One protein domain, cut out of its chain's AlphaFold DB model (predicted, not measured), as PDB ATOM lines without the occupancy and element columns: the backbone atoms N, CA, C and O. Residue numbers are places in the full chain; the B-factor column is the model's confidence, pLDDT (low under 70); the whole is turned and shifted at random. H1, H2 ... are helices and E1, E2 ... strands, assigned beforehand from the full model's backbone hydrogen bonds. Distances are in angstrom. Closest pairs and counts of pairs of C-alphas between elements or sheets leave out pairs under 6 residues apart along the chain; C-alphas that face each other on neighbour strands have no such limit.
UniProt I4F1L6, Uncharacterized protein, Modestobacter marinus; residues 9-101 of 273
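This is residues 9 to 101 of the 273 residues of an uncharacterized protein of Modestobacter marinus (UniProt I4F1L6). The domain is a single strongly twisted sheet of five strands, built round a long hairpin of E3 and E4, with one helix, H1, standing up from the sheet and following straight on E5. Short E1 is at one edge of the sheet and E2 at the other; the loops that hold Ser 50 and Ser 67 mark the two ends of its long axis. The printed part has 93 residues, with 41 of them, under half, in named elements, which run E1 E2 E3 E4 E5 H1 along the chain. The sheet is mixed, in the order E1 E3 E4 E5 E2, and the class is mixed, helices and strands. The whole is compact, with a radius of gyration of the C-alphas of 13.9 A, yet elongated in outline, spanning 44 by 27 by 25 A.

E1, residues 9 to 11, begins at C-alpha 9 at (272.906, 256.748, 248.799) and is 7.0 A long. E2, residues 20 to 24, is 13.0 A long. E3, residues 37 to 45, begins at C-alpha 37 at (287.776, 266.009, 238.297) and measures 24.4 A. E4, residues 54 to 62, measures 25.1 A. E5, residues 73 to 78, measures 16.5 A. H1, residues 79 to 87, measures 12.4 A and ends at C-alpha 87 at (267.625, 274.158, 260.838).

E3, E4 and E5 form a meander, each strand the antiparallel neighbour of the one before. E3 and E4 are a hairpin at 156 degrees, with N 40 and O 59 at 2.9 A. E4 and E5 are a hairpin at 144 degrees, with N 76 and O 58 at 2.7 A. E2 is the parallel neighbour of E5 at 30 degrees, with N 22 and O 75 at 2.8 A. E1 is the parallel neighbour of E3 at 60 degrees, with N 45 and O 10 at 2.8 A. E1 and E5 are apart. H1 is on the sheet at a height over the sheet of 8.7 A, over E4 and E5; its line rises 55 degrees and it stands up from the sheet. The closest C-alphas of H1 and E2 are those of Leu 79 and Val 23, 5.8 A apart. In H1 every O i to N i+4 pair is within hydrogen-bond range.

The C-alphas of Ser 50 and Ser 67, the two farthest apart, are 45.7 A apart. The printed part has no cut. The link from E2 to E3, residues 25 to 36, is long, and residues 88 to 101 hold no named element. Mean pLDDT of the printed part is 75.9; 31 residues are under 70, among them 12 to 18, 46 to 53 and 63 to 72.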
ATOM      1  N   MET A   9     273.654 256.342 247.613       61.69
ATOM      2  CA  MET A   9     272.906 256.748 248.799       61.69
ATOM      3  C   MET A   9     273.839 256.756 250.020       61.69
ATOM      4  O   MET A   9     274.496 255.747 250.289       61.69
ATOM      5  N   VAL A  10     273.928 257.874 250.744       63.81
ATOM      6  CA  VAL A  10     274.868 258.070 251.866       63.81
ATOM      7  C   VAL A  10     274.115 258.471 253.126       63.81
ATOM      8  O   VAL A  10     273.304 259.389 253.093       63.81
ATOM      9  N   ASP A  11     274.401 257.802 254.240       71.00
ATOM     10  CA  ASP A  11     273.891 258.209 255.549       71.00
ATOM     11  C   ASP A  11     274.607 259.487 256.005       71.00
ATOM     12  O   ASP A  11     275.835 259.511 256.096       71.00
ATOM     13  N   LEU A  12     273.842 260.542 256.287       66.38
ATOM     14  CA  LEU A  12     274.340 261.824 256.781       66.38
ATOM     15  C   LEU A  12     275.013 261.697 258.160       66.38
ATOM     16  O   LEU A  12     275.956 262.433 258.451       66.38
ATOM     17  N   ASP A  13     274.608 260.728 258.984       64.38
ATOM     18  CA  ASP A  13     275.268 260.446 260.267       64.38
ATOM     19  C   ASP A  13     276.573 259.659 260.080       64.38
ATOM     20  O   ASP A  13     277.533 259.803 260.846       64.38
ATOM     21  N   GLY A  14     276.633 258.880 259.000       60.69
ATOM     22  CA  GLY A  14     277.826 258.215 258.490       60.69
ATOM     23  C   GLY A  14     278.620 259.047 257.479       60.69
ATOM     24  O   GLY A  14     279.502 258.485 256.830       60.69
ATOM     25  N   TRP A  15     278.318 260.345 257.314       62.97
ATOM     26  CA  TRP A  15     278.853 261.186 256.239       62.97
ATOM     27  C   TRP A  15     280.381 261.222 256.277       62.97
ATOM     28  O   TRP A  15     280.994 261.914 257.093       62.97
ATOM     29  N   ASP A  16     280.998 260.508 255.334       59.44
ATOM     30  CA  ASP A  16     282.450 260.504 255.114       59.44
ATOM     31  C   ASP A  16     282.866 261.010 253.720       59.44
ATOM     32  O   ASP A  16     284.036 261.038 253.366       59.44
ATOM     33  N   PHE A  17     281.896 261.460 252.920       52.28
ATOM     34  CA  PHE A  17     282.065 261.832 251.511       52.28
ATOM     35  C   PHE A  17     282.667 263.219 251.238       52.28
ATOM     36  O   PHE A  17     282.660 263.678 250.096       52.28
ATOM     37  N   GLY A  18     283.211 263.899 252.244       59.00
ATOM     38  CA  GLY A  18     283.859 265.185 252.015       59.00
ATOM     39  C   GLY A  18     284.582 265.709 253.237       59.00
ATOM     40  O   GLY A  18     283.968 265.988 254.264       59.00
ATOM     41  N   ASP A  19     285.884 265.919 253.091       75.62
ATOM     42  CA  ASP A  19     286.637 266.768 254.015       75.62
ATOM     43  C   ASP A  19     286.285 268.247 253.822       75.62
ATOM     44  O   ASP A  19     286.532 269.077 254.698       75.62
ATOM     45  N   VAL A  20     285.695 268.562 252.667       86.81
ATOM     46  CA  VAL A  20     285.358 269.902 252.221       86.81
ATOM     47  C   VAL A  20     283.939 269.913 251.645       86.81
ATOM     48  O   VAL A  20     283.551 269.015 250.897       86.81
ATOM     49  N   VAL A  21     283.169 270.945 251.975       90.31
ATOM     50  CA  VAL A  21     281.852 271.241 251.399       90.31
ATOM     51  C   VAL A  21     281.926 272.588 250.689       90.31
ATOM     52  O   VAL A  21     282.403 273.563 251.266       90.31
ATOM     53  N   ALA A  22     281.448 272.649 249.450       92.44
ATOM     54  CA  ALA A  22     281.278 273.889 248.703       92.44
ATOM     55  C   ALA A  22     279.788 274.154 248.489       92.44
ATOM     56  O   ALA A  22     279.031 273.266 248.083       92.44
ATOM     57  N   VAL A  23     279.361 275.380 248.765       93.75
ATOM     58  CA  VAL A  23     277.960 275.774 248.620       93.75
ATOM     59  C   VAL A  23     277.774 276.396 247.242       93.75
ATOM     60  O   VAL A  23     278.508 277.299 246.854       93.75
ATOM     61  N   VAL A  24     276.796 275.917 246.482       93.62
ATOM     62  CA  VAL A  24     276.531 276.361 245.105       93.62
ATOM     63  C   VAL A  24     275.043 276.602 244.888       93.62
ATOM     64  O   VAL A  24     274.215 276.171 245.685       93.62
ATOM     65  N   ASP A  25     274.679 277.272 243.796       90.38
ATOM     66  CA  ASP A  25     273.265 277.436 243.434       90.38
ATOM     67  C   ASP A  25     272.653 276.121 242.934       90.38
ATOM     68  O   ASP A  25     271.544 275.752 243.316       90.38
ATOM     69  N   GLN A  26     273.377 275.402 242.068       88.00
ATOM     70  CA  GLN A  26     272.908 274.172 241.424       88.00
ATOM     71  C   GLN A  26     274.039 273.128 241.345       88.00
ATOM     72  O   GLN A  26     274.820 273.148 240.388       88.00
ATOM     73  N   PRO A  27     274.133 272.185 242.306       88.12
ATOM     74  CA  PRO A  27     275.178 271.150 242.325       88.12
ATOM     75  C   PRO A  27     275.269 270.338 241.023       88.12
ATOM     76  O   PRO A  27     276.347 270.136 240.454       88.12
ATOM     77  N   GLU A  28     274.116 269.928 240.496       83.81
ATOM     78  CA  GLU A  28     273.967 269.145 239.260       83.81
ATOM     79  C   GLU A  28     274.479 269.888 238.016       83.81
ATOM     80  O   GLU A  28     275.061 269.278 237.119       83.81
ATOM     81  N   ALA A  29     274.346 271.216 237.981       84.56
ATOM     82  CA  ALA A  29     274.774 272.049 236.857       84.56
ATOM     83  C   ALA A  29     276.227 272.539 236.979       84.56
ATOM     84  O   ALA A  29     276.748 273.133 236.037       84.56
ATOM     85  N   PHE A  30     276.897 272.287 238.112       84.88
ATOM     86  CA  PHE A  30     278.262 272.757 238.329       84.88
ATOM     87  C   PHE A  30     279.233 272.178 237.277       84.88
ATOM     88  O   PHE A  30     279.310 270.942 237.153       84.88
ATOM     89  N   PRO A  31     279.969 273.033 236.536       78.62
ATOM     90  CA  PRO A  31     280.893 272.606 235.495       78.62
ATOM     91  C   PRO A  31     282.188 272.095 236.134       78.62
ATOM     92  O   PRO A  31     283.077 272.865 236.480       78.62
ATOM     93  N   ALA A  32     282.308 270.779 236.303       72.38
ATOM     94  CA  ALA A  32     283.577 270.184 236.705       72.38
ATOM     95  C   ALA A  32     284.543 270.198 235.501       72.38
ATOM     96  O   ALA A  32     284.173 269.685 234.441       72.38
ATOM     97  N   PRO A  33     285.761 270.757 235.620       68.12
ATOM     98  CA  PRO A  33     286.742 270.702 234.551       68.12
ATOM     99  C   PRO A  33     287.242 269.262 234.417       68.12
ATOM    100  O   PRO A  33     288.055 268.768 235.200       68.12
ATOM    101  N   GLU A  34     286.712 268.554 233.427       68.50
ATOM    102  CA  GLU A  34     287.266 267.280 232.986       68.50
ATOM    103  C   GLU A  34     288.574 267.519 232.205       68.50
ATOM    104  O   GLU A  34     288.714 268.549 231.540       68.50
ATOM    105  N   PRO A  35     289.556 266.598 232.257       61.94
ATOM    106  CA  PRO A  35     289.509 265.259 232.859       61.94
ATOM    107  C   PRO A  35     289.994 265.188 234.321       61.94
ATOM    108  O   PRO A  35     290.097 264.090 234.868       61.94
ATOM    109  N   THR A  36     290.334 266.319 234.946       75.00
ATOM    110  CA  THR A  36     291.010 266.356 236.256       75.00
ATOM    111  C   THR A  36     290.081 266.126 237.439       75.00
ATOM    112  O   THR A  36     290.554 265.724 238.496       75.00
ATOM    113  N   TRP A  37     288.772 266.303 237.270       77.00
ATOM    114  CA  TRP A  37     287.776 266.009 238.297       77.00
ATOM    115  C   TRP A  37     286.808 264.913 237.859       77.00
ATOM    116  O   TRP A  37     286.447 264.787 236.690       77.00
ATOM    117  N   GLN A  38     286.378 264.101 238.820       80.38
ATOM    118  CA  GLN A  38     285.269 263.170 238.680       80.38
ATOM    119  C   GLN A  38     284.050 263.728 239.392       80.38
ATOM    120  O   GLN A  38     284.113 263.989 240.591       80.38
ATOM    121  N   LYS A  39     282.942 263.848 238.664       81.94
ATOM    122  CA  LYS A  39     281.638 264.200 239.219       81.94
ATOM    123  C   LYS A  39     280.826 262.934 239.485       81.94
ATOM    124  O   LYS A  39     280.707 262.084 238.602       81.94
ATOM    125  N   VAL A  40     280.275 262.807 240.689       78.94
ATOM    126  CA  VAL A  40     279.390 261.704 241.084       78.94
ATOM    127  C   VAL A  40     278.157 262.294 241.757       78.94
ATOM    128  O   VAL A  40     278.285 263.043 242.721       78.94
ATOM    129  N   ALA A  41     276.967 261.967 241.251       77.88
ATOM    130  CA  ALA A  41     275.715 262.314 241.918       77.88
ATOM    131  C   ALA A  41     275.530 261.430 243.161       77.88
ATOM    132  O   ALA A  41     275.675 260.201 243.096       77.88
ATOM    133  N   VAL A  42     275.235 262.064 244.292       71.69
ATOM    134  CA  VAL A  42     275.097 261.431 245.603       71.69
ATOM    135  C   VAL A  42     273.778 261.886 246.210       71.69
ATOM    136  O   VAL A  42     273.461 263.067 246.210       71.69
ATOM    137  N   GLU A  43     273.005 260.958 246.752       73.88
ATOM    138  CA  GLU A  43     271.803 261.283 247.515       73.88
ATOM    139  C   GLU A  43     272.099 261.018 248.987       73.88
ATOM    140  O   GLU A  43     272.381 259.888 249.384       73.88
ATOM    141  N   ALA A  44     272.074 262.060 249.810       69.62
ATOM    142  CA  ALA A  44     272.314 261.905 251.233       69.62
ATOM    143  C   ALA A  44     270.989 261.794 251.984       69.62
ATOM    144  O   ALA A  44     270.077 262.574 251.733       69.62
ATOM    145  N   PHE A  45     270.869 260.840 252.902       70.69
ATOM    146  CA  PHE A  45     269.668 260.641 253.709       70.69
ATOM    147  C   PHE A  45     269.999 260.660 255.197       70.69
ATOM    148  O   PHE A  45     271.094 260.285 255.604       70.69
ATOM    149  N   VAL A  46     269.041 261.080 256.020       64.38
ATOM    150  CA  VAL A  46     269.167 261.012 257.485       64.38
ATOM    151  C   VAL A  46     268.438 259.774 257.988       64.38
ATOM    152  O   VAL A  46     267.212 259.677 257.844       64.38
ATOM    153  N   ALA A  47     269.158 258.839 258.604       59.66
ATOM    154  CA  ALA A  47     268.528 257.726 259.301       59.66
ATOM    155  C   ALA A  47     267.746 258.238 260.532       59.66
ATOM    156  O   ALA A  47     268.259 259.004 261.339       59.66
ATOM    157  N   GLY A  48     266.480 257.830 260.691       55.97
ATOM    158  CA  GLY A  48     265.685 258.121 261.897       55.97
ATOM    159  C   GLY A  48     264.693 259.292 261.817       55.97
ATOM    160  O   GLY A  48     263.896 259.459 262.739       55.97
ATOM    161  N   LEU A  49     264.648 260.054 260.718       59.03
ATOM    162  CA  LEU A  49     263.539 260.982 260.460       59.03
ATOM    163  C   LEU A  49     262.360 260.227 259.823       59.03
ATOM    164  O   LEU A  49     262.528 259.509 258.840       59.03
ATOM    165  N   SER A  50     261.155 260.388 260.385       46.94
ATOM    166  CA  SER A  50     259.938 259.630 260.026       46.94
ATOM    167  C   SER A  50     259.458 259.817 258.580       46.94
ATOM    168  O   SER A  50     258.670 259.018 258.081       46.94
ATOM    169  N   ALA A  51     259.977 260.830 257.889       55.19
ATOM    170  CA  ALA A  51     259.938 260.959 256.444       55.19
ATOM    171  C   ALA A  51     261.388 261.094 255.975       55.19
ATOM    172  O   ALA A  51     262.026 262.099 256.290       55.19
ATOM    173  N   GLY A  52     261.912 260.073 255.288       59.09
ATOM    174  CA  GLY A  52     263.284 260.044 254.781       59.09
ATOM    175  C   GLY A  52     263.617 261.339 254.045       59.09
ATOM    176  O   GLY A  52     263.127 261.582 252.945       59.09
ATOM    177  N   PHE A  53     264.392 262.201 254.697       68.81
ATOM    178  CA  PHE A  53     264.834 263.470 254.139       68.81
ATOM    179  C   PHE A  53     266.041 263.174 253.264       68.81
ATOM    180  O   PHE A  53     267.059 262.725 253.787       68.81
ATOM    181  N   VAL A  54     265.889 263.367 251.956       73.50
ATOM    182  CA  VAL A  54     266.941 263.134 250.967       73.50
ATOM    183  C   VAL A  54     267.429 264.480 250.454       73.50
ATOM    184  O   VAL A  54     266.626 265.289 249.995       73.50
ATOM    185  N   VAL A  55     268.736 264.704 250.538       75.31
ATOM    186  CA  VAL A  55     269.417 265.887 250.018       75.31
ATOM    187  C   VAL A  55     270.198 265.492 248.768       75.31
ATOM    188  O   VAL A  55     271.058 264.606 248.855       75.31
ATOM    189  N   PRO A  56     269.935 266.125 247.614       76.94
ATOM    190  CA  PRO A  56     270.758 265.927 246.434       76.94
ATOM    191  C   PRO A  56     272.125 266.583 246.649       76.94
ATOM    192  O   PRO A  56     272.235 267.770 246.956       76.94
ATOM    193  N   LEU A  57     273.183 265.803 246.472       79.06
ATOM    194  CA  LEU A  57     274.567 266.243 246.549       79.06
ATOM    195  C   LEU A  57     275.304 265.860 245.268       79.06
ATOM    196  O   LEU A  57     274.976 264.902 244.567       79.06
ATOM    197  N   VAL A  58     276.380 266.584 244.997       80.81
ATOM    198  CA  VAL A  58     277.351 266.184 243.982       80.81
ATOM    199  C   VAL A  58     278.712 266.072 244.644       80.81
ATOM    200  O   VAL A  58     279.208 267.040 245.203       80.81
ATOM    201  N   SER A  59     279.343 264.906 244.560       80.50
ATOM    202  CA  SER A  59     280.734 264.740 244.970       80.50
ATOM    203  C   SER A  59     281.661 265.037 243.793       80.50
ATOM    204  O   SER A  59     281.482 264.503 242.693       80.50
ATOM    205  N   LEU A  60     282.649 265.894 244.034       79.50
ATOM    206  CA  LEU A  60     283.793 266.109 243.165       79.50
ATOM    207  C   LEU A  60     285.028 265.464 243.800       79.50
ATOM    208  O   LEU A  60     285.424 265.808 244.916       79.50
ATOM    209  N   ALA A  61     285.657 264.553 243.061       78.31
ATOM    210  CA  ALA A  61     286.909 263.915 243.450       78.31
ATOM    211  C   ALA A  61     287.997 264.201 242.410       78.31
ATOM    212  O   ALA A  61     287.790 263.996 241.211       78.31
ATOM    213  N   TRP A  62     289.162 264.677 242.848       71.75
ATOM    214  CA  TRP A  62     290.275 264.968 241.943       71.75
ATOM    215  C   TRP A  62     290.914 263.672 241.408       71.75
ATOM    216  O   TRP A  62     291.395 262.826 242.164       71.75
ATOM    217  N   LYS A  63     290.976 263.537 240.081       65.88
ATOM    218  CA  LYS A  63     291.653 262.471 239.335       65.88
ATOM    219  C   LYS A  63     293.104 262.878 239.055       65.88
ATOM    220  O   LYS A  63     293.445 263.309 237.957       65.88
ATOM    221  N   GLY A  64     293.995 262.741 240.034       57.44
ATOM    222  CA  GLY A  64     295.420 262.957 239.775       57.44
ATOM    223  C   GLY A  64     296.302 262.944 241.013       57.44
ATOM    224  O   GLY A  64     296.349 263.923 241.749       57.44
ATOM    225  N   LEU A  65     297.069 261.866 241.187       45.66
ATOM    226  CA  LEU A  65     298.193 261.820 242.120       45.66
ATOM    227  C   LEU A  65     299.483 262.245 241.401       45.66
ATOM    228  O   LEU A  65     299.918 261.597 240.450       45.66
ATOM    229  N   ARG A  66     300.172 263.260 241.928       42.19
ATOM    230  CA  ARG A  66     301.636 263.215 242.033       42.19
ATOM    231  C   ARG A  66     301.945 263.090 243.524       42.19
ATOM    232  O   ARG A  66     301.426 263.857 244.324       42.19
ATOM    233  N   SER A  67     302.683 262.038 243.862       38.25
ATOM    234  CA  SER A  67     303.080 261.564 245.197       38.25
ATOM    235  C   SER A  67     302.959 262.565 246.364       38.25
ATOM    236  O   SER A  67     303.703 263.542 246.412       38.25
ATOM    237  N   GLY A  68     302.117 262.238 247.353       43.31
ATOM    238  CA  GLY A  68     302.296 262.677 248.746       43.31
ATOM    239  C   GLY A  68     301.161 263.473 249.402       43.31
ATOM    240  O   GLY A  68     301.153 263.556 250.624       43.31
ATOM    241  N   GLY A  69     300.204 264.028 248.651       49.16
ATOM    242  CA  GLY A  69     299.073 264.786 249.216       49.16
ATOM    243  C   GLY A  69     297.735 264.073 249.024       49.16
ATOM    244  O   GLY A  69     297.465 263.587 247.926       49.16
ATOM    245  N   SER A  70     296.887 264.011 250.059       55.59
ATOM    246  CA  SER A  70     295.499 263.565 249.886       55.59
ATOM    247  C   SER A  70     294.729 264.628 249.104       55.59
ATOM    248  O   SER A  70     294.660 265.783 249.532       55.59
ATOM    249  N   SER A  71     294.155 264.257 247.965       61.75
ATOM    250  CA  SER A  71     293.269 265.146 247.217       61.75
ATOM    251  C   SER A  71     291.987 265.428 248.009       61.75
ATOM    252  O   SER A  71     291.445 264.496 248.606       61.75
ATOM    253  N   PRO A  72     291.484 266.674 248.025       67.88
ATOM    254  CA  PRO A  72     290.245 266.979 248.722       67.88
ATOM    255  C   PRO A  72     289.064 266.319 248.002       67.88
ATOM    256  O   PRO A  72     288.909 266.440 246.784       67.88
ATOM    257  N   HIS A  73     288.212 265.642 248.768       78.75
ATOM    258  CA  HIS A  73     286.859 265.310 248.335       78.75
ATOM    259  C   HIS A  73     285.971 266.514 248.634       78.75
ATOM    260  O   HIS A  73     285.884 266.937 249.792       78.75
ATOM    261  N   VAL A  74     285.348 267.070 247.596       85.50
ATOM    262  CA  VAL A  74     284.488 268.249 247.712       85.50
ATOM    263  C   VAL A  74     283.047 267.816 247.502       85.50
ATOM    264  O   VAL A  74     282.689 267.347 246.423       85.50
ATOM    265  N   ALA A  75     282.210 267.977 248.518       88.44
ATOM    266  CA  ALA A  75     280.771 267.822 248.373       88.44
ATOM    267  C   ALA A  75     280.150 269.172 247.988       88.44
ATOM    268  O   ALA A  75     280.298 270.157 248.706       88.44
ATOM    269  N   LEU A  76     279.464 269.221 246.852       90.31
ATOM    270  CA  LEU A  76     278.655 270.356 246.438       90.31
ATOM    271  C   LEU A  76     277.259 270.215 247.038       90.31
ATOM    272  O   LEU A  76     276.602 269.188 246.842       90.31
ATOM    273  N   ILE A  77     276.804 271.263 247.712       90.81
ATOM    274  CA  ILE A  77     275.472 271.341 248.309       90.81
ATOM    275  C   ILE A  77     274.774 272.625 247.866       90.81
ATOM    276  O   ILE A  77     275.416 273.670 247.732       90.81
ATOM    277  N   ALA A  78     273.463 272.560 247.626       92.94
ATOM    278  CA  ALA A  78     272.695 273.768 247.357       92.94
ATOM    279  C   ALA A  78     272.558 274.615 248.634       92.94
ATOM    280  O   ALA A  78     272.431 274.074 249.735       92.94
ATOM    281  N   LEU A  79     272.532 275.945 248.508       93.75
ATOM    282  CA  LEU A  79     272.386 276.842 249.667       93.75
ATOM    283  C   LEU A  79     271.150 276.516 250.522       93.75
ATOM    284  O   LEU A  79     271.219 276.528 251.752       93.75
ATOM    285  N   GLU A  80     270.015 276.248 249.878       91.12
ATOM    286  CA  GLU A  80     268.770 275.955 250.589       91.12
ATOM    287  C   GLU A  80     268.853 274.621 251.342       91.12
ATOM    288  O   GLU A  80     268.435 274.547 252.497       91.12
ATOM    289  N   ASP A  81     269.482 273.606 250.750       90.06
ATOM    290  CA  ASP A  81     269.703 272.315 251.404       90.06
ATOM    291  C   ASP A  81     270.629 272.452 252.619       90.06
ATOM    292  O   ASP A  81     270.322 271.939 253.698       90.06
ATOM    293  N   ALA A  82     271.716 273.223 252.495       90.94
ATOM    294  CA  ALA A  82     272.612 273.521 253.612       90.94
ATOM    295  C   ALA A  82     271.863 274.207 254.768       90.94
ATOM    296  O   ALA A  82     271.993 273.808 255.926       90.94
ATOM    297  N   ARG A  83     271.007 275.191 254.461       91.69
ATOM    298  CA  ARG A  83     270.168 275.876 255.459       91.69
ATOM    299  C   ARG A  83     269.140 274.950 256.098       91.69
ATOM    300  O   ARG A  83     268.864 275.084 257.290       91.69
ATOM    301  N   GLN A  84     268.554 274.028 255.340       88.19
ATOM    302  CA  GLN A  84     267.620 273.046 255.887       88.19
ATOM    303  C   GLN A  84     268.315 272.059 256.826       88.19
ATOM    304  O   GLN A  84     267.765 271.756 257.885       88.19
ATOM    305  N   LEU A  85     269.526 271.611 256.483       87.44
ATOM    306  CA  LEU A  85     270.343 270.772 257.360       87.44
ATOM    307  C   LEU A  85     270.738 271.514 258.646       87.44
ATOM    308  O   LEU A  85     270.653 270.924 259.721       87.44
ATOM    309  N   MET A  86     271.065 272.810 258.565       89.44
ATOM    310  CA  MET A  86     271.302 273.644 259.753       89.44
ATOM    311  C   MET A  86     270.069 273.772 260.647       89.44
ATOM    312  O   MET A  86     270.166 273.572 261.850       89.44
ATOM    313  N   LYS A  87     268.889 274.050 260.077       88.94
ATOM    314  CA  LYS A  87     267.625 274.158 260.838       88.94
ATOM    315  C   LYS A  87     267.232 272.868 261.566       88.94
ATOM    316  O   LYS A  87     266.326 272.896 262.394       88.94
ATOM    317  N   ARG A  88     267.839 271.740 261.192       85.00
ATOM    318  CA  ARG A  88     267.593 270.410 261.756       85.00
ATOM    319  C   ARG A  88     268.754 269.902 262.613       85.00
ATOM    320  O   ARG A  88     268.733 268.733 262.981       85.00
ATOM    321  N   ASP A  89     269.757 270.738 262.888       86.94
ATOM    322  CA  ASP A  89     270.944 270.386 263.682       86.94
ATOM    323  C   ASP A  89     271.758 269.211 263.095       86.94
ATOM    324  O   ASP A  89     272.369 268.398 263.800       86.94
ATOM    325  N   LEU A  90     271.755 269.105 261.761       84.38
ATOM    326  CA  LEU A  90     272.467 268.065 261.011       84.38
ATOM    327  C   LEU A  90     273.799 268.554 260.445       84.38
ATOM    328  O   LEU A  90     274.699 267.742 260.254       84.38
ATOM    329  N   LEU A  91     273.935 269.857 260.204       88.75
ATOM    330  CA  LEU A  91     275.176 270.517 259.808       88.75
ATOM    331  C   LEU A  91     275.290 271.866 260.510       88.75
ATOM    332  O   LEU A  91     274.297 272.568 260.668       88.75
ATOM    333  N   PHE A  92     276.510 272.257 260.847       91.19
ATOM    334  CA  PHE A  92     276.811 273.530 261.482       91.19
ATOM    335  C   PHE A  92     277.828 274.289 260.641       91.19
ATOM    336  O   PHE A  92     278.871 273.759 260.270       91.19
ATOM    337  N   PHE A  93     277.507 275.541 260.349       92.06
ATOM    338  CA  PHE A  93     278.373 276.503 259.675       92.06
ATOM    339  C   PHE A  93     278.647 277.665 260.645       92.06
ATOM    340  O   PHE A  93     277.982 277.746 261.683       92.06
ATOM    341  N   PRO A  94     279.588 278.577 260.340       88.56
ATOM    342  CA  PRO A  94     279.814 279.772 261.153       88.56
ATOM    343  C   PRO A  94     278.537 280.595 261.345       88.56
ATOM    344  O   PRO A  94     277.592 280.462 260.572       88.56
ATOM    345  N   GLU A  95     278.527 281.499 262.326       79.44
ATOM    346  CA  GLU A  95     277.344 282.309 262.670       79.44
ATOM    347  C   GLU A  95     276.772 283.114 261.491       79.44
ATOM    348  O   GLU A  95     275.566 283.333 261.415       79.44
ATOM    349  N   SER A  96     277.613 283.503 260.527       84.44
ATOM    350  CA  SER A  96     277.177 284.159 259.286       84.44
ATOM    351  C   SER A  96     276.336 283.261 258.367       84.44
ATOM    352  O   SER A  96     275.735 283.752 257.414       84.44
ATOM    353  N   GLY A  97     276.311 281.954 258.623       88.69
ATOM    354  CA  GLY A  97     275.721 280.934 257.769       88.69
ATOM    355  C   GLY A  97     276.563 280.607 256.525       88.69
ATOM    356  O   GLY A  97     277.624 281.202 256.302       88.69
ATOM    357  N   PRO A  98     276.102 279.630 255.722       93.69
ATOM    358  CA  PRO A  98     276.701 279.273 254.445       93.69
ATOM    359  C   PRO A  98     276.413 280.332 253.373       93.69
ATOM    360  O   PRO A  98     275.287 280.833 253.286       93.69
ATOM    361  N   ASN A  99     277.389 280.603 252.504       93.69
ATOM    362  CA  ASN A  99     277.234 281.476 251.339       93.69
ATOM    363  C   ASN A  99     277.536 280.728 250.043       93.69
ATOM    364  O   ASN A  99     278.436 279.898 249.993       93.69
ATOM    365  N   VAL A 100     276.820 281.069 248.972       94.62
ATOM    366  CA  VAL A 100     277.093 280.528 247.633       94.62
ATOM    367  C   VAL A 100     278.493 280.929 247.177       94.62
ATOM    368  O   VAL A 100     278.896 282.080 247.314       94.62
ATOM    369  N   GLY A 101     279.215 279.964 246.617       92.38
ATOM    370  CA  GLY A 101     280.592 280.098 246.165       92.38
ATOM    371  C   GLY A 101     281.626 279.860 247.263       92.38
ATOM    372  O   GLY A 101     282.782 279.623 246.922       92.38
TER     373      GLY A 101